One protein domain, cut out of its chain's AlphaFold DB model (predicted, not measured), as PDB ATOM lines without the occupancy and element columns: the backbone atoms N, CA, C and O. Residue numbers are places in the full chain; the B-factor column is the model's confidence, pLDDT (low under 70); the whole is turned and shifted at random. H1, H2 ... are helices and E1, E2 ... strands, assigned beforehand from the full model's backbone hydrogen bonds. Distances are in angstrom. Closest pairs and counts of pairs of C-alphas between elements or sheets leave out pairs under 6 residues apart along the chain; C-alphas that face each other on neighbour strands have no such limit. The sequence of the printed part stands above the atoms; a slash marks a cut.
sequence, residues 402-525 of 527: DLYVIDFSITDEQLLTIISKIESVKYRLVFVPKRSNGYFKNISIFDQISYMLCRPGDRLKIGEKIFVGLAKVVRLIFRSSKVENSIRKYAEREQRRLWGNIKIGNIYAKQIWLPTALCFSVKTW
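What this domain is: This is residues 402 to 525 of the 527 residues of an uncharacterized protein of Ruminococcus gnavus (UniProt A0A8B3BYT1). A small, strongly twisted sheet of four parallel strands stands between two pairs of helices: H1 and H2 run side by side at one end of the long axis, and at the other end H3 sets itself steeply against the first part of H4. H1 only grazes the sheet, and a long stretch with no named element, residues 449 to 461, leads from H2 across to H3. The printed part has 124 residues, with four named helices and four named strands in the order E1 H1 E2 H2 H3 H4 E3 E4; the sheet runs E2 E1 E3 E4, and the class is mixed, helices and strands. The whole is only just compact, close to loose, with a radius of gyration of the C-alphas of 16.0 A and spans of 47 by 32 by 28 A.

How they stand to each other: Begin at E1, residues 402 to 407, an inner strand of the sheet. Beside it look for E2, residues 427 to 432, an edge strand: the two are parallel at 29 degrees, with N 404 and O 428 at 2.9 A and N 430 and O 404 at 2.8 A, within hydrogen-bond range. Between them in the chain comes H1, residues 412 to 422, which is on the sheet but only grazes it with residues 415 to 422. E1, H1 and E2 make a strand-helix-strand unit, two parallel neighbour strands with a helix between, and its crossover is right-handed. Next find H2, residues 443 to 448, which touches H1; the closest C-alphas are those of Asp 412 and Ile 445, 7.0 A apart, and the two run the same way at a shallow tilt of 15 degrees. H2 is only just not on the sheet, with 4 pairs of C-alphas within 10 A. Past it, residues 451 to 452 form a short parallel pairing with residues 430 to 431 of E2. H3, residues 462 to 473, touches H4, residues 481 to 499, which takes part with its residues 483 to 487 alone. The closest C-alphas there, those of Val 468 and Ile 487, are 7.5 A apart, and the helices run opposite ways at a steep tilt of 66 degrees. H3 is apart from E1, for instance, and H4 is only just not on the sheet, with 4 pairs of C-alphas within 10 A. E3, residues 504 to 509, is parallel to E1 at 27 degrees, with N 403 and O 506 within hydrogen-bond range at 2.8 A. E4, residues 522 to 524, is the other edge strand, parallel to E3 at 35 degrees, with N 523 and O 507 at 3.0 A. In H1, H3 and H4 every O i to N i+4 pair is within hydrogen-bond range; in H2 it is 0 of 2, beside 3 of 3 O i to N i+3 pairs.

Where its parts are: Find C-alpha 402 at (176.283, 61.296, 113.070); from there E1 runs 16.5 A to C-alpha 407. H1 measures 15.4 A, E2 15.7 A and H3 17.0 A. H4, the longest helix, goes 26.6 A from C-alpha 481 at (162.083, 52.752, 133.502) to C-alpha 499. E3 covers 13.4 A, and E4 ends at C-alpha 524 at (165.798, 68.523, 117.019).

The domain as a whole: Look for the two C-alphas farthest apart at Asn 442 and Ser 480, 48.6 A from each other. The printed part has no cut; the links from H2 to H3 and from E3 to E4 are long. The mean pLDDT of the printed part is 72.3, and 51 residues are under 70, among them residues 433 to 446 and 470 to 483.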
ATOM      1  N   ASP A 402     177.439  60.454 112.849       85.38
ATOM      2  CA  ASP A 402     176.283  61.296 113.070       85.38
ATOM      3  C   ASP A 402     175.529  61.480 111.741       85.38
ATOM      4  O   ASP A 402     176.116  61.710 110.679       85.38
ATOM      5  N   LEU A 403     174.207  61.340 111.794       85.81
ATOM      6  CA  LEU A 403     173.331  61.365 110.630       85.81
ATOM      7  C   LEU A 403     172.533  62.651 110.585       85.81
ATOM      8  O   LEU A 403     171.919  63.061 111.571       85.81
ATOM      9  N   TYR A 404     172.456  63.223 109.399       84.69
ATOM     10  CA  TYR A 404     171.696  64.423 109.149       84.69
ATOM     11  C   TYR A 404     170.597  64.123 108.126       84.69
ATOM     12  O   TYR A 404     170.870  63.914 106.944       84.69
ATOM     13  N   VAL A 405     169.352  64.031 108.594       83.44
ATOM     14  CA  VAL A 405     168.207  63.548 107.816       83.44
ATOM     15  C   VAL A 405     167.455  64.707 107.178       83.44
ATOM     16  O   VAL A 405     166.888  65.570 107.851       83.44
ATOM     17  N   ILE A 406     167.399  64.652 105.857       79.25
ATOM     18  CA  ILE A 406     166.792  65.621 104.967       79.25
ATOM     19  C   ILE A 406     165.560  65.000 104.327       79.25
ATOM     20  O   ILE A 406     165.605  63.889 103.801       79.25
ATOM     21  N   ASP A 407     164.449  65.723 104.371       75.75
ATOM     22  CA  ASP A 407     163.191  65.276 103.787       75.75
ATOM     23  C   ASP A 407     163.005  65.780 102.344       75.75
ATOM     24  O   ASP A 407     163.686  66.685 101.874       75.75
ATOM     25  N   PHE A 408     162.045  65.193 101.634       68.81
ATOM     26  CA  PHE A 408     161.736  65.519 100.241       68.81
ATOM     27  C   PHE A 408     161.123  66.913 100.010       68.81
ATOM     28  O   PHE A 408     160.899  67.268  98.856       68.81
ATOM     29  N   SER A 409     160.773  67.669 101.055       71.81
ATOM     30  CA  SER A 409     160.097  68.972 100.941       71.81
ATOM     31  C   SER A 409     161.042  70.154 100.723       71.81
ATOM     32  O   SER A 409     160.567  71.280 100.583       71.81
ATOM     33  N   ILE A 410     162.354  69.910 100.680       74.06
ATOM     34  CA  ILE A 410     163.352  70.944 100.410       74.06
ATOM     35  C   ILE A 410     163.652  71.088  98.908       74.06
ATOM     36  O   ILE A 410     163.525  70.127  98.147       74.06
ATOM     37  N   THR A 411     164.060  72.285  98.487       77.25
ATOM     38  CA  THR A 411     164.509  72.586  97.115       77.25
ATOM     39  C   THR A 411     166.018  72.386  96.934       77.25
ATOM     40  O   THR A 411     166.757  72.308  97.919       77.25
ATOM     41  N   ASP A 412     166.488  72.378  95.678       76.56
ATOM     42  CA  ASP A 412     167.919  72.305  95.341       76.56
ATOM     43  C   ASP A 412     168.738  73.409  96.047       76.56
ATOM     44  O   ASP A 412     169.753  73.141  96.687       76.56
ATOM     45  N   GLU A 413     168.258  74.655  96.010       80.38
ATOM     46  CA  GLU A 413     168.908  75.810  96.648       80.38
ATOM     47  C   GLU A 413     168.974  75.684  98.180       80.38
ATOM     48  O   GLU A 413     169.998  75.982  98.803       80.38
ATOM     49  N   GLN A 414     167.894  75.197  98.800       79.75
ATOM     50  CA  GLN A 414     167.843  74.967 100.244       79.75
ATOM     51  C   GLN A 414     168.817  73.870 100.664       79.75
ATOM     52  O   GLN A 414     169.514  74.033 101.664       79.75
ATOM     53  N   LEU A 415     168.897  72.775  99.903       78.88
ATOM     54  CA  LEU A 415     169.843  71.695 100.166       78.88
ATOM     55  C   LEU A 415     171.289  72.199 100.074       78.88
ATOM     56  O   LEU A 415     172.056  71.981 101.008       78.88
ATOM     57  N   LEU A 416     171.644  72.939  99.021       79.88
ATOM     58  CA  LEU A 416     172.984  73.525  98.878       79.88
ATOM     59  C   LEU A 416     173.323  74.492 100.020       79.88
ATOM     60  O   LEU A 416     174.436  74.463 100.539       79.88
ATOM     61  N   THR A 417     172.357  75.298 100.464       80.31
ATOM     62  CA  THR A 417     172.528  76.196 101.619       80.31
ATOM     63  C   THR A 417     172.751  75.428 102.923       80.31
ATOM     64  O   THR A 417     173.507  75.863 103.789       80.31
ATOM     65  N   ILE A 418     172.072  74.294 103.099       77.19
ATOM     66  CA  ILE A 418     172.259  73.414 104.258       77.19
ATOM     67  C   ILE A 418     173.651  72.780 104.208       77.19
ATOM     68  O   ILE A 418     174.365  72.825 105.204       77.19
ATOM     69  N   ILE A 419     174.049  72.245 103.052       76.31
ATOM     70  CA  ILE A 419     175.360  71.619 102.840       76.31
ATOM     71  C   ILE A 419     176.489  72.607 103.144       76.31
ATOM     72  O   ILE A 419     177.353  72.295 103.960       76.31
ATOM     73  N   SER A 420     176.445  73.821 102.582       76.19
ATOM     74  CA  SER A 420     177.501  74.830 102.769       76.19
ATOM     75  C   SER A 420     177.651  75.298 104.220       76.19
ATOM     76  O   SER A 420     178.743  75.648 104.655       76.19
ATOM     77  N   LYS A 421     176.574  75.260 105.012       71.56
ATOM     78  CA  LYS A 421     176.626  75.547 106.457       71.56
ATOM     79  C   LYS A 421     177.190  74.386 107.282       71.56
ATOM     80  O   LYS A 421     177.595  74.598 108.424       71.56
ATOM     81  N   ILE A 422     177.180  73.170 106.737       66.00
ATOM     82  CA  ILE A 422     177.507  71.922 107.440       66.00
ATOM     83  C   ILE A 422     178.924  71.416 107.122       66.00
ATOM     84  O   ILE A 422     179.417  70.564 107.857       66.00
ATOM     85  N   GLU A 423     179.631  71.985 106.136       57.78
ATOM     86  CA  GLU A 423     181.006  71.595 105.742       57.78
ATOM     87  C   GLU A 423     182.021  71.515 106.907       57.78
ATOM     88  O   GLU A 423     183.054  70.865 106.787       57.78
ATOM     89  N   SER A 424     181.716  72.112 108.066       50.78
ATOM     90  CA  SER A 424     182.546  72.076 109.277       50.78
ATOM     91  C   SER A 424     182.286  70.902 110.241       50.78
ATOM     92  O   SER A 424     182.957  70.826 111.274       50.78
ATOM     93  N   VAL A 425     181.353  69.976 109.960       55.44
ATOM     94  CA  VAL A 425     180.996  68.895 110.903       55.44
ATOM     95  C   VAL A 425     180.920  67.508 110.251       55.44
ATOM     96  O   VAL A 425     180.409  67.351 109.147       55.44
ATOM     97  N   LYS A 426     181.410  66.475 110.960       66.25
ATOM     98  CA  LYS A 426     181.459  65.054 110.545       66.25
ATOM     99  C   LYS A 426     180.060  64.391 110.463       66.25
ATOM    100  O   LYS A 426     179.799  63.414 111.162       66.25
ATOM    101  N   TYR A 427     179.146  64.908 109.643       75.38
ATOM    102  CA  TYR A 427     177.812  64.327 109.433       75.38
ATOM    103  C   TYR A 427     177.683  63.630 108.075       75.38
ATOM    104  O   TYR A 427     178.264  64.065 107.085       75.38
ATOM    105  N   ARG A 428     176.866  62.570 108.003       78.81
ATOM    106  CA  ARG A 428     176.413  61.971 106.733       78.81
ATOM    107  C   ARG A 428     175.017  62.467 106.377       78.81
ATOM    108  O   ARG A 428     174.101  62.395 107.200       78.81
ATOM    109  N   LEU A 429     174.845  62.930 105.140       80.94
ATOM    110  CA  LEU A 429     173.564  63.431 104.646       80.94
ATOM    111  C   LEU A 429     172.670  62.265 104.222       80.94
ATOM    112  O   LEU A 429     172.975  61.540 103.274       80.94
ATOM    113  N   VAL A 430     171.566  62.090 104.942       82.75
ATOM    114  CA  VAL A 430     170.552  61.061 104.721       82.75
ATOM    115  C   VAL A 430     169.344  61.705 104.062       82.75
ATOM    116  O   VAL A 430     168.662  62.508 104.685       82.75
ATOM    117  N   PHE A 431     169.020  61.327 102.837       78.81
ATOM    118  CA  PHE A 431     167.853  61.849 102.141       78.81
ATOM    119  C   PHE A 431     166.669  60.884 102.216       78.81
ATOM    120  O   PHE A 431     166.814  59.684 101.985       78.81
ATOM    121  N   VAL A 432     165.478  61.400 102.521       78.25
ATOM    122  CA  VAL A 432     164.214  60.653 102.520       78.25
ATOM    123  C   VAL A 432     163.444  60.985 101.243       78.25
ATOM    124  O   VAL A 432     162.771  62.017 101.183       78.25
ATOM    125  N   PRO A 433     163.477  60.120 100.219       69.81
ATOM    126  CA  PRO A 433     162.871  60.444  98.947       69.81
ATOM    127  C   PRO A 433     161.357  60.260  98.921       69.81
ATOM    128  O   PRO A 433     160.786  59.396  99.594       69.81
ATOM    129  N   LYS A 434     160.704  61.018  98.034       68.44
ATOM    130  CA  LYS A 434     159.311  60.815  97.632       68.44
ATOM    131  C   LYS A 434     159.241  60.761  96.111       68.44
ATOM    132  O   LYS A 434     159.567  61.735  95.453       68.44
ATOM    133  N   ARG A 435     158.764  59.640  95.553       57.28
ATOM    134  CA  ARG A 435     158.686  59.406  94.094       57.28
ATOM    135  C   ARG A 435     157.904  60.471  93.310       57.28
ATOM    136  O   ARG A 435     158.094  60.595  92.115       57.28
ATOM    137  N   SER A 436     157.034  61.237  93.969       57.66
ATOM    138  CA  SER A 436     156.294  62.344  93.354       57.66
ATOM    139  C   SER A 436     157.063  63.673  93.341       57.66
ATOM    140  O   SER A 436     156.439  64.714  93.138       57.66
ATOM    141  N   ASN A 437     158.357  63.696  93.675       52.62
ATOM    142  CA  ASN A 437     159.104  64.947  93.753       52.62
ATOM    143  C   ASN A 437     159.382  65.512  92.361       52.62
ATOM    144  O   ASN A 437     160.166  64.949  91.610       52.62
ATOM    145  N   GLY A 438     158.791  66.671  92.071       52.38
ATOM    146  CA  GLY A 438     159.179  67.543  90.958       52.38
ATOM    147  C   GLY A 438     160.165  68.653  91.357       52.38
ATOM    148  O   GLY A 438     160.372  69.577  90.576       52.38
ATOM    149  N   TYR A 439     160.713  68.614  92.581       52.75
ATOM    150  CA  TYR A 439     161.544  69.689  93.146       52.75
ATOM    151  C   TYR A 439     163.038  69.569  92.827       52.75
ATOM    152  O   TYR A 439     163.694  70.598  92.713       52.75
ATOM    153  N   PHE A 440     163.549  68.347  92.646       61.69
ATOM    154  CA  PHE A 440     164.943  68.111  92.275       61.69
ATOM    155  C   PHE A 440     165.067  68.145  90.757       61.69
ATOM    156  O   PHE A 440     164.633  67.212  90.080       61.69
ATOM    157  N   LYS A 441     165.603  69.245  90.223       60.41
ATOM    158  CA  LYS A 441     165.855  69.396  88.780       60.41
ATOM    159  C   LYS A 441     167.312  69.116  88.441       60.41
ATOM    160  O   LYS A 441     167.592  68.698  87.319       60.41
ATOM    161  N   ASN A 442     168.220  69.333  89.391       67.06
ATOM    162  CA  ASN A 442     169.637  69.077  89.202       67.06
ATOM    163  C   ASN A 442     170.062  67.743  89.826       67.06
ATOM    164  O   ASN A 442     170.135  67.608  91.044       67.06
ATOM    165  N   ILE A 443     170.410  66.769  88.983       64.19
ATOM    166  CA  ILE A 443     170.860  65.455  89.449       64.19
ATOM    167  C   ILE A 443     172.182  65.519  90.235       64.19
ATOM    168  O   ILE A 443     172.410  64.687  91.106       64.19
ATOM    169  N   SER A 444     173.023  66.534  90.000       67.69
ATOM    170  CA  SER A 444     174.326  66.662  90.673       67.69
ATOM    171  C   SER A 444     174.195  66.896  92.179       67.69
ATOM    172  O   SER A 444     175.156  66.765  92.930       67.69
ATOM    173  N   ILE A 445     173.010  67.277  92.655       69.62
ATOM    174  CA  ILE A 445     172.781  67.460  94.084       69.62
ATOM    175  C   ILE A 445     172.711  66.129  94.837       69.62
ATOM    176  O   ILE A 445     172.991  66.078  96.033       69.62
ATOM    177  N   PHE A 446     172.411  65.033  94.132       69.25
ATOM    178  CA  PHE A 446     172.480  63.687  94.695       69.25
ATOM    179  C   PHE A 446     173.921  63.240  94.957       69.25
ATOM    180  O   PHE A 446     174.133  62.394  95.825       69.25
ATOM    181  N   ASP A 447     174.919  63.853  94.313       72.62
ATOM    182  CA  ASP A 447     176.334  63.569  94.585       72.62
ATOM    183  C   ASP A 447     176.741  63.992  96.004       72.62
ATOM    184  O   ASP A 447     177.645  63.402  96.598       72.62
ATOM    185  N   GLN A 448     176.024  64.967  96.571       75.12
ATOM    186  CA  GLN A 448     176.218  65.461  97.935       75.12
ATOM    187  C   GLN A 448     175.516  64.582  98.982       75.12
ATOM    188  O   GLN A 448     175.825  64.652 100.170       75.12
ATOM    189  N   ILE A 449     174.566  63.736  98.570       77.88
ATOM    190  CA  ILE A 449     173.843  62.842  99.476       77.88
ATOM    191  C   ILE A 449     174.683  61.588  99.732       77.88
ATOM    192  O   ILE A 449     175.231  60.981  98.813       77.88
ATOM    193  N   SER A 450     174.778  61.197 101.004       77.25
ATOM    194  CA  SER A 450     175.563  60.039 101.451       77.25
ATOM    195  C   SER A 450     174.713  58.794 101.716       77.25
ATOM    196  O   SER A 450     175.243  57.694 101.816       77.25
ATOM    197  N   TYR A 451     173.399  58.938 101.899       81.06
ATOM    198  CA  TYR A 451     172.517  57.814 102.197       81.06
ATOM    199  C   TYR A 451     171.083  58.084 101.763       81.06
ATOM    200  O   TYR A 451     170.576  59.190 101.947       81.06
ATOM    201  N   MET A 452     170.393  57.057 101.274       79.25
ATOM    202  CA  MET A 452     169.014  57.171 100.808       79.25
ATOM    203  C   MET A 452     168.071  56.305 101.650       79.25
ATOM    204  O   MET A 452     168.112  55.074 101.638       79.25
ATOM    205  N   LEU A 453     167.173  56.949 102.394       78.19
ATOM    206  CA  LEU A 453     166.325  56.300 103.388       78.19
ATOM    207  C   LEU A 453     164.959  55.898 102.820       78.19
ATOM    208  O   LEU A 453     164.059  56.719 102.654       78.19
ATOM    209  N   CYS A 454     164.742  54.603 102.594       69.06
ATOM    210  CA  CYS A 454     163.443  54.104 102.141       69.06
ATOM    211  C   CYS A 454     162.426  53.993 103.290       69.06
ATOM    212  O   CYS A 454     162.630  53.233 104.235       69.06
ATOM    213  N   ARG A 455     161.276  54.674 103.152       66.31
ATOM    214  CA  ARG A 455     160.072  54.512 103.996       66.31
ATOM    215  C   ARG A 455     160.369  54.530 105.511       66.31
ATOM    216  O   ARG A 455     160.232  53.498 106.178       66.31
ATOM    217  N   PRO A 456     160.671  55.700 106.092       64.50
ATOM    218  CA  PRO A 456     160.954  55.816 107.521       64.50
ATOM    219  C   PRO A 456     159.712  55.726 108.427       64.50
ATOM    220  O   PRO A 456     159.819  55.956 109.620       64.50
ATOM    221  N   GLY A 457     158.523  55.412 107.905       67.94
ATOM    222  CA  GLY A 457     157.304  55.338 108.719       67.94
ATOM    223  C   GLY A 457     157.361  54.277 109.829       67.94
ATOM    224  O   GLY A 457     158.098  53.294 109.728       67.94
ATOM    225  N   ASP A 458     156.530  54.472 110.858       70.00
ATOM    226  CA  ASP A 458     156.426  53.587 112.023       70.00
ATOM    227  C   ASP A 458     156.044  52.147 111.648       70.00
ATOM    228  O   ASP A 458     155.007  51.887 111.026       70.00
ATOM    229  N   ARG A 459     156.842  51.193 112.128       77.44
ATOM    230  CA  ARG A 459     156.546  49.755 112.125       77.44
ATOM    231  C   ARG A 459     156.479  49.233 113.574       77.44
ATOM    232  O   ARG A 459     157.308  48.450 114.027       77.44
ATOM    233  N   LEU A 460     155.447  49.683 114.297       71.75
ATOM    234  CA  LEU A 460     155.131  49.348 115.703       71.75
ATOM    235  C   LEU A 460     154.131  48.194 115.897       71.75
ATOM    236  O   LEU A 460     153.022  48.285 115.357       71.75
ATOM    237  N   LYS A 461     154.457  47.173 116.711       75.38
ATOM    238  CA  LYS A 461     153.528  46.089 117.108       75.38
ATOM    239  C   LYS A 461     152.282  46.718 117.717       75.38
ATOM    240  O   LYS A 461     152.349  47.817 118.257       75.38
ATOM    241  N   ILE A 462     151.145  46.023 117.707       73.19
ATOM    242  CA  ILE A 462     149.899  46.553 118.298       73.19
ATOM    243  C   ILE A 462     150.125  47.018 119.746       73.19
ATOM    244  O   ILE A 462     149.747  48.135 120.094       73.19
ATOM    245  N   GLY A 463     150.821  46.212 120.557       71.38
ATOM    246  CA  GLY A 463     151.217  46.607 121.911       71.38
ATOM    247  C   GLY A 463     152.084  47.869 121.920       71.38
ATOM    248  O   GLY A 463     151.785  48.818 122.636       71.38
ATOM    249  N   GLU A 464     153.104  47.937 121.065       76.94
ATOM    250  CA  GLU A 464     153.993  49.099 120.969       76.94
ATOM    251  C   GLU A 464     153.258  50.363 120.495       76.94
ATOM    252  O   GLU A 464     153.548  51.443 120.998       76.94
ATOM    253  N   LYS A 465     152.264  50.259 119.600       74.12
ATOM    254  CA  LYS A 465     151.411  51.393 119.195       74.12
ATOM    255  C   LYS A 465     150.658  51.970 120.388       74.12
ATOM    256  O   LYS A 465     150.596  53.190 120.531       74.12
ATOM    257  N   ILE A 466     150.104  51.106 121.240       73.50
ATOM    258  CA  ILE A 466     149.406  51.518 122.465       73.50
ATOM    259  C   ILE A 466     150.397  52.198 123.416       73.50
ATOM    260  O   ILE A 466     150.148  53.320 123.853       73.50
ATOM    261  N   PHE A 467     151.549  51.572 123.672       72.94
ATOM    262  CA  PHE A 467     152.582  52.118 124.560       72.94
ATOM    263  C   PHE A 467     153.133  53.467 124.078       72.94
ATOM    264  O   PHE A 467     153.207  54.418 124.855       72.94
ATOM    265  N   VAL A 468     153.471  53.586 122.795       69.69
ATOM    266  CA  VAL A 468     153.979  54.827 122.192       69.69
ATOM    267  C   VAL A 468     152.896  55.907 122.134       69.69
ATOM    268  O   VAL A 468     153.183  57.084 122.364       69.69
ATOM    269  N   GLY A 469     151.643  55.528 121.869       71.38
ATOM    270  CA  GLY A 469     150.495  56.431 121.939       71.38
ATOM    271  C   GLY A 469     150.306  57.015 123.340       71.38
ATOM    272  O   GLY A 469     150.166  58.229 123.479       71.38
ATOM    273  N   LEU A 470     150.389  56.180 124.379       68.44
ATOM    274  CA  LEU A 470     150.340  56.618 125.778       68.44
ATOM    275  C   LEU A 470     151.524  57.530 126.127       68.44
ATOM    276  O   LEU A 470     151.320  58.592 126.712       68.44
ATOM    277  N   ALA A 471     152.743  57.185 125.704       66.38
ATOM    278  CA  ALA A 471     153.930  58.011 125.937       66.38
ATOM    279  C   ALA A 471     153.819  59.417 125.307       66.38
ATOM    280  O   ALA A 471     154.297  60.391 125.890       66.38
ATOM    281  N   LYS A 472     153.152  59.552 124.148       66.19
ATOM    282  CA  LYS A 472     152.871  60.855 123.508       66.19
ATOM    283  C   LYS A 472     151.905  61.723 124.319       66.19
ATOM    284  O   LYS A 472     152.094  62.935 124.372       66.19
ATOM    285  N   VAL A 473     150.887  61.120 124.934       63.59
ATOM    286  CA  VAL A 473     149.859  61.828 125.723       63.59
ATOM    287  C   VAL A 473     150.385  62.206 127.111       63.59
ATOM    288  O   VAL A 473     150.072  63.275 127.624       63.59
ATOM    289  N   VAL A 474     151.225  61.358 127.705       58.78
ATOM    290  CA  VAL A 474     151.667  61.461 129.107       58.78
ATOM    291  C   VAL A 474     153.081  62.053 129.221       58.78
ATOM    292  O   VAL A 474     153.770  61.826 130.213       58.78
ATOM    293  N   ARG A 475     153.519  62.853 128.232       52.56
ATOM    294  CA  ARG A 475     154.884  63.419 128.085       52.56
ATOM    295  C   ARG A 475     155.447  64.137 129.335       52.56
ATOM    296  O   ARG A 475     156.627  64.467 129.351       52.56
ATOM    297  N   LEU A 476     154.628  64.365 130.366       49.06
ATOM    298  CA  LEU A 476     154.940  65.096 131.595       49.06
ATOM    299  C   LEU A 476     154.864  64.288 132.912       49.06
ATOM    300  O   LEU A 476     155.319  64.820 133.916       49.06
ATOM    301  N   ILE A 477     154.319  63.058 132.971       47.62
ATOM    302  CA  ILE A 477     153.932  62.463 134.284       47.62
ATOM    303  C   ILE A 477     154.518  61.066 134.580       47.62
ATOM    304  O   ILE A 477     154.718  60.737 135.744       47.62
ATOM    305  N   PHE A 478     154.885  60.248 133.584       50.16
ATOM    306  CA  PHE A 478     155.372  58.878 133.835       50.16
ATOM    307  C   PHE A 478     156.744  58.594 133.205       50.16
ATOM    308  O   PHE A 478     156.848  57.976 132.146       50.16
ATOM    309  N   ARG A 479     157.817  58.978 133.910       56.00
ATOM    310  CA  ARG A 479     159.178  58.441 133.703       56.00
ATOM    311  C   ARG A 479     159.310  57.075 134.382       56.00
ATOM    312  O   ARG A 479     159.965  56.941 135.411       56.00
ATOM    313  N   SER A 480     158.617  56.062 133.864       66.25
ATOM    314  CA  SER A 480     158.858  54.688 134.321       66.25
ATOM    315  C   SER A 480     159.978  54.062 133.490       66.25
ATOM    316  O   SER A 480     159.937  54.105 132.260       66.25
ATOM    317  N   SER A 481     160.949  53.431 134.151       69.31
ATOM    318  CA  SER A 481     162.083  52.752 133.502       69.31
ATOM    319  C   SER A 481     161.647  51.705 132.467       69.31
ATOM    320  O   SER A 481     162.334  51.468 131.475       69.31
ATOM    321  N   LYS A 482     160.466  51.101 132.657       69.19
ATOM    322  CA  LYS A 482     159.856  50.165 131.703       69.19
ATOM    323  C   LYS A 482     159.490  50.837 130.376       69.19
ATOM    324  O   LYS A 482     159.794  50.279 129.327       69.19
ATOM    325  N   VAL A 483     158.880  52.025 130.412       69.56
ATOM    326  CA  VAL A 483     158.492  52.765 129.196       69.56
ATOM    327  C   VAL A 483     159.730  53.206 128.416       69.56
ATOM    328  O   VAL A 483     159.783  53.019 127.201       69.56
ATOM    329  N   GLU A 484     160.749  53.716 129.105       71.50
ATOM    330  CA  GLU A 484     162.010  54.136 128.476       71.50
ATOM    331  C   GLU A 484     162.747  52.960 127.821       71.50
ATOM    332  O   GLU A 484     163.180  53.062 126.672       71.50
ATOM    333  N   ASN A 485     162.816  51.807 128.496       76.38
ATOM    334  CA  ASN A 485     163.420  50.600 127.932       76.38
ATOM    335  C   ASN A 485     162.676  50.098 126.683       76.38
ATOM    336  O   ASN A 485     163.321  49.715 125.706       76.38
ATOM    337  N   SER A 486     161.339  50.114 126.680       73.75
ATOM    338  CA  SER A 486     160.551  49.717 125.504       73.75
ATOM    339  C   SER A 486     160.760  50.661 124.317       73.75
ATOM    340  O   SER A 486     160.921  50.189 123.190       73.75
ATOM    341  N   ILE A 487     160.809  51.977 124.554       74.56
ATOM    342  CA  ILE A 487     161.098  52.968 123.507       74.56
ATOM    343  C   ILE A 487     162.508  52.758 122.949       74.56
ATOM    344  O   ILE A 487     162.667  52.734 121.729       74.56
ATOM    345  N   ARG A 488     163.512  52.534 123.809       78.62
ATOM    346  CA  ARG A 488     164.893  52.262 123.382       78.62
ATOM    347  C   ARG A 488     164.988  51.000 122.524       78.62
ATOM    348  O   ARG A 488     165.567  51.054 121.445       78.62
ATOM    349  N   LYS A 489     164.360  49.893 122.940       80.69
ATOM    350  CA  LYS A 489     164.352  48.644 122.156       80.69
ATOM    351  C   LYS A 489     163.733  48.854 120.768       80.69
ATOM    352  O   LYS A 489     164.269  48.361 119.775       80.69
ATOM    353  N   TYR A 490     162.628  49.601 120.680       82.00
ATOM    354  CA  TYR A 490     162.016  49.928 119.390       82.00
ATOM    355  C   TYR A 490     162.915  50.847 118.545       82.00
ATOM    356  O   TYR A 490     163.087  50.590 117.355       82.00
ATOM    357  N   ALA A 491     163.541  51.862 119.149       80.44
ATOM    358  CA  ALA A 491     164.490  52.743 118.467       80.44
ATOM    359  C   ALA A 491     165.658  51.955 117.852       80.44
ATOM    360  O   ALA A 491     165.912  52.072 116.658       80.44
ATOM    361  N   GLU A 492     166.318  51.098 118.630       83.38
ATOM    362  CA  GLU A 492     167.423  50.257 118.147       83.38
ATOM    363  C   GLU A 492     166.979  49.326 117.009       83.38
ATOM    364  O   GLU A 492     167.698  49.145 116.023       83.38
ATOM    365  N   ARG A 493     165.774  48.750 117.111       86.19
ATOM    366  CA  ARG A 493     165.205  47.903 116.056       86.19
ATOM    367  C   ARG A 493     164.995  48.678 114.761       86.19
ATOM    368  O   ARG A 493     165.366  48.188 113.697       86.19
ATOM    369  N   GLU A 494     164.421  49.873 114.837       85.56
ATOM    370  CA  GLU A 494     164.196  50.700 113.652       85.56
ATOM    371  C   GLU A 494     165.491  51.254 113.081       85.56
ATOM    372  O   GLU A 494     165.601  51.339 111.863       85.56
ATOM    373  N   GLN A 495     166.484  51.565 113.920       86.62
ATOM    374  CA  GLN A 495     167.813  51.933 113.441       86.62
ATOM    375  C   GLN A 495     168.405  50.810 112.597       86.62
ATOM    376  O   GLN A 495     168.771  51.044 111.445       86.62
ATOM    377  N   ARG A 496     168.382  49.575 113.115       87.38
ATOM    378  CA  ARG A 496     168.836  48.408 112.350       87.38
ATOM    379  C   ARG A 496     168.019  48.202 111.087       87.38
ATOM    380  O   ARG A 496     168.576  47.964 110.020       87.38
ATOM    381  N   ARG A 497     166.694  48.342 111.167       88.12
ATOM    382  CA  ARG A 497     165.821  48.228 109.996       88.12
ATOM    383  C   ARG A 497     166.144  49.279 108.943       88.12
ATOM    384  O   ARG A 497     166.003  48.966 107.772       88.12
ATOM    385  N   LEU A 498     166.496  50.501 109.310       86.81
ATOM    386  CA  LEU A 498     166.624  51.619 108.378       86.81
ATOM    387  C   LEU A 498     168.038  51.805 107.834       86.81
ATOM    388  O   LEU A 498     168.170  52.161 106.664       86.81
ATOM    389  N   TRP A 499     169.057  51.536 108.648       87.00
ATOM    390  CA  TRP A 499     170.462  51.791 108.324       87.00
ATOM    391  C   TRP A 499     171.370  50.562 108.469       87.00
ATOM    392  O   TRP A 499     172.586  50.671 108.365       87.00
ATOM    393  N   GLY A 500     170.806  49.373 108.683       88.50
ATOM    394  CA  GLY A 500     171.604  48.164 108.862       88.50
ATOM    395  C   GLY A 500     172.414  48.205 110.156       88.50
ATOM    396  O   GLY A 500     171.927  48.660 111.186       88.50
ATOM    397  N   ASN A 501     173.647  47.713 110.127       87.25
ATOM    398  CA  ASN A 501     174.456  47.541 111.336       87.25
ATOM    399  C   ASN A 501     175.399  48.719 111.623       87.25
ATOM    400  O   ASN A 501     176.356  48.558 112.381       87.25
ATOM    401  N   ILE A 502     175.153  49.889 111.026       87.00
ATOM    402  CA  ILE A 502     175.971  51.073 111.295       87.00
ATOM    403  C   ILE A 502     175.842  51.513 112.755       87.00
ATOM    404  O   ILE A 502     174.776  51.423 113.369       87.00
ATOM    405  N   LYS A 503     176.934  52.044 113.305       84.69
ATOM    406  CA  LYS A 503     176.917  52.720 114.600       84.69
ATOM    407  C   LYS A 503     176.527  54.174 114.401       84.69
ATOM    408  O   LYS A 503     177.249  54.925 113.755       84.69
ATOM    409  N   ILE A 504     175.391  54.564 114.964       85.56
ATOM    410  CA  ILE A 504     174.870  55.928 114.866       85.56
ATOM    411  C   ILE A 504     175.141  56.649 116.183       85.56
ATOM    412  O   ILE A 504     174.762  56.145 117.240       85.56
ATOM    413  N   GLY A 505     175.780  57.816 116.118       84.94
ATOM    414  CA  GLY A 505     175.982  58.687 117.275       84.94
ATOM    415  C   GLY A 505     174.734  59.526 117.535       84.94
ATOM    416  O   GLY A 505     173.897  59.197 118.373       84.94
ATOM    417  N   ASN A 506     174.588  60.610 116.781       83.62
ATOM    418  CA  ASN A 506     173.456  61.526 116.831       83.62
ATOM    419  C   ASN A 506     172.666  61.498 115.521       83.62
ATOM    420  O   ASN A 506     173.233  61.381 114.438       83.62
ATOM    421  N   ILE A 507     171.347  61.678 115.622       83.06
ATOM    422  CA  ILE A 507     170.471  61.900 114.468       83.06
ATOM    423  C   ILE A 507     169.912  63.319 114.555       83.06
ATOM    424  O   ILE A 507     169.265  63.669 115.547       83.06
ATOM    425  N   TYR A 508     170.127  64.106 113.506       82.25
ATOM    426  CA  TYR A 508     169.582  65.449 113.323       82.25
ATOM    427  C   TYR A 508     168.473  65.388 112.274       82.25
ATOM    428  O   TYR A 508     168.725  65.018 111.131       82.25
ATOM    429  N   ALA A 509     167.231  65.684 112.660       76.94
ATOM    430  CA  ALA A 509     166.075  65.578 111.767       76.94
ATOM    431  C   ALA A 509     164.892  66.425 112.255       76.94
ATOM    432  O   ALA A 509     164.741  66.668 113.458       76.94
ATOM    433  N   LYS A 510     163.965  66.777 111.352       68.62
ATOM    434  CA  LYS A 510     162.599  67.150 111.761       68.62
ATOM    435  C   LYS A 510     161.879  65.891 112.267       68.62
ATOM    436  O   LYS A 510     161.786  64.894 111.553       68.62
ATOM    437  N   GLN A 511     161.320  65.952 113.479       65.88
ATOM    438  CA  GLN A 511     160.724  64.796 114.179       65.88
ATOM    439  C   GLN A 511     159.611  64.074 113.395       65.88
ATOM    440  O   GLN A 511     159.351  62.905 113.639       65.88
ATOM    441  N   ILE A 512     158.930  64.741 112.460       63.50
ATOM    442  CA  ILE A 512     157.805  64.153 111.713       63.50
ATOM    443  C   ILE A 512     158.220  63.080 110.689       63.50
ATOM    444  O   ILE A 512     157.357  62.365 110.186       63.50
ATOM    445  N   TRP A 513     159.512  62.968 110.371       64.56
ATOM    446  CA  TRP A 513     160.007  62.105 109.289       64.56
ATOM    447  C   TRP A 513     160.649  60.813 109.749       64.56
ATOM    448  O   TRP A 513     161.033  60.002 108.913       64.56
ATOM    449  N   LEU A 514     160.787  60.629 111.053       73.81
ATOM    450  CA  LEU A 514     161.389  59.440 111.624       73.81
ATOM    451  C   LEU A 514     160.328  58.603 112.341       73.81
ATOM    452  O   LEU A 514     159.307  59.146 112.776       73.81
ATOM    453  N   PRO A 515     160.568  57.289 112.493       72.94
ATOM    454  CA  PRO A 515     159.807  56.472 113.415       72.94
ATOM    455  C   PRO A 515     159.733  57.157 114.777       72.94
ATOM    456  O   PRO A 515     160.722  57.690 115.282       72.94
ATOM    457  N   THR A 516     158.564  57.102 115.399       71.38
ATOM    458  CA  THR A 516     158.239  57.803 116.633       71.38
ATOM    459  C   THR A 516     159.262  57.537 117.742       71.38
ATOM    460  O   THR A 516     159.572  58.454 118.498       71.38
ATOM    461  N   ALA A 517     159.803  56.319 117.862       63.91
ATOM    462  CA  ALA A 517     160.827  56.055 118.875       63.91
ATOM    463  C   ALA A 517     162.156  56.755 118.603       63.91
ATOM    464  O   ALA A 517     162.819  57.163 119.553       63.91
ATOM    465  N   LEU A 518     162.530  56.939 117.336       73.62
ATOM    466  CA  LEU A 518     163.752  57.662 117.001       73.62
ATOM    467  C   LEU A 518     163.641  59.134 117.384       73.62
ATOM    468  O   LEU A 518     164.636  59.726 117.778       73.62
ATOM    469  N   CYS A 519     162.437  59.710 117.396       69.69
ATOM    470  CA  CYS A 519     162.233  61.096 117.819       69.69
ATOM    471  C   CYS A 519     162.665  61.371 119.270       69.69
ATOM    472  O   CYS A 519     162.932  62.522 119.599       69.69
ATOM    473  N   PHE A 520     162.750  60.347 120.129       64.81
ATOM    474  CA  PHE A 520     163.242  60.495 121.504       64.81
ATOM    475  C   PHE A 520     164.776  60.535 121.598       64.81
ATOM    476  O   PHE A 520     165.300  61.057 122.576       64.81
ATOM    477  N   SER A 521     165.486  60.015 120.592       65.00
ATOM    478  CA  SER A 521     166.954  60.041 120.484       65.00
ATOM    479  C   SER A 521     167.466  61.073 119.469       65.00
ATOM    480  O   SER A 521     168.667  61.161 119.226       65.00
ATOM    481  N   VAL A 522     166.564  61.828 118.835       65.00
ATOM    482  CA  VAL A 522     166.880  62.823 117.804       65.00
ATOM    483  C   VAL A 522     167.142  64.174 118.448       65.00
ATOM    484  O   VAL A 522     166.308  64.707 119.187       65.00
ATOM    485  N   LYS A 523     168.275  64.780 118.099       67.44
ATOM    486  CA  LYS A 523     168.506  66.198 118.367       67.44
ATOM    487  C   LYS A 523     167.658  66.982 117.371       67.44
ATOM    488  O   LYS A 523     167.836  66.871 116.159       67.44
ATOM    489  N   THR A 524     166.670  67.717 117.883       57.66
ATOM    490  CA  THR A 524     165.798  68.523 117.019       57.66
ATOM    491  C   THR A 524     166.635  69.640 116.432       57.66
ATOM    492  O   THR A 524     167.257  70.408 117.164       57.66
ATOM    493  N   TRP A 525     166.688  69.680 115.110       61.41
ATOM    494  CA  TRP A 525     167.494  70.652 114.403       61.41
ATOM    495  C   TRP A 525     166.748  71.988 114.311       61.41
ATOM    496  O   TRP A 525     165.594  72.025 113.881       61.41
TER     497      TRP A 525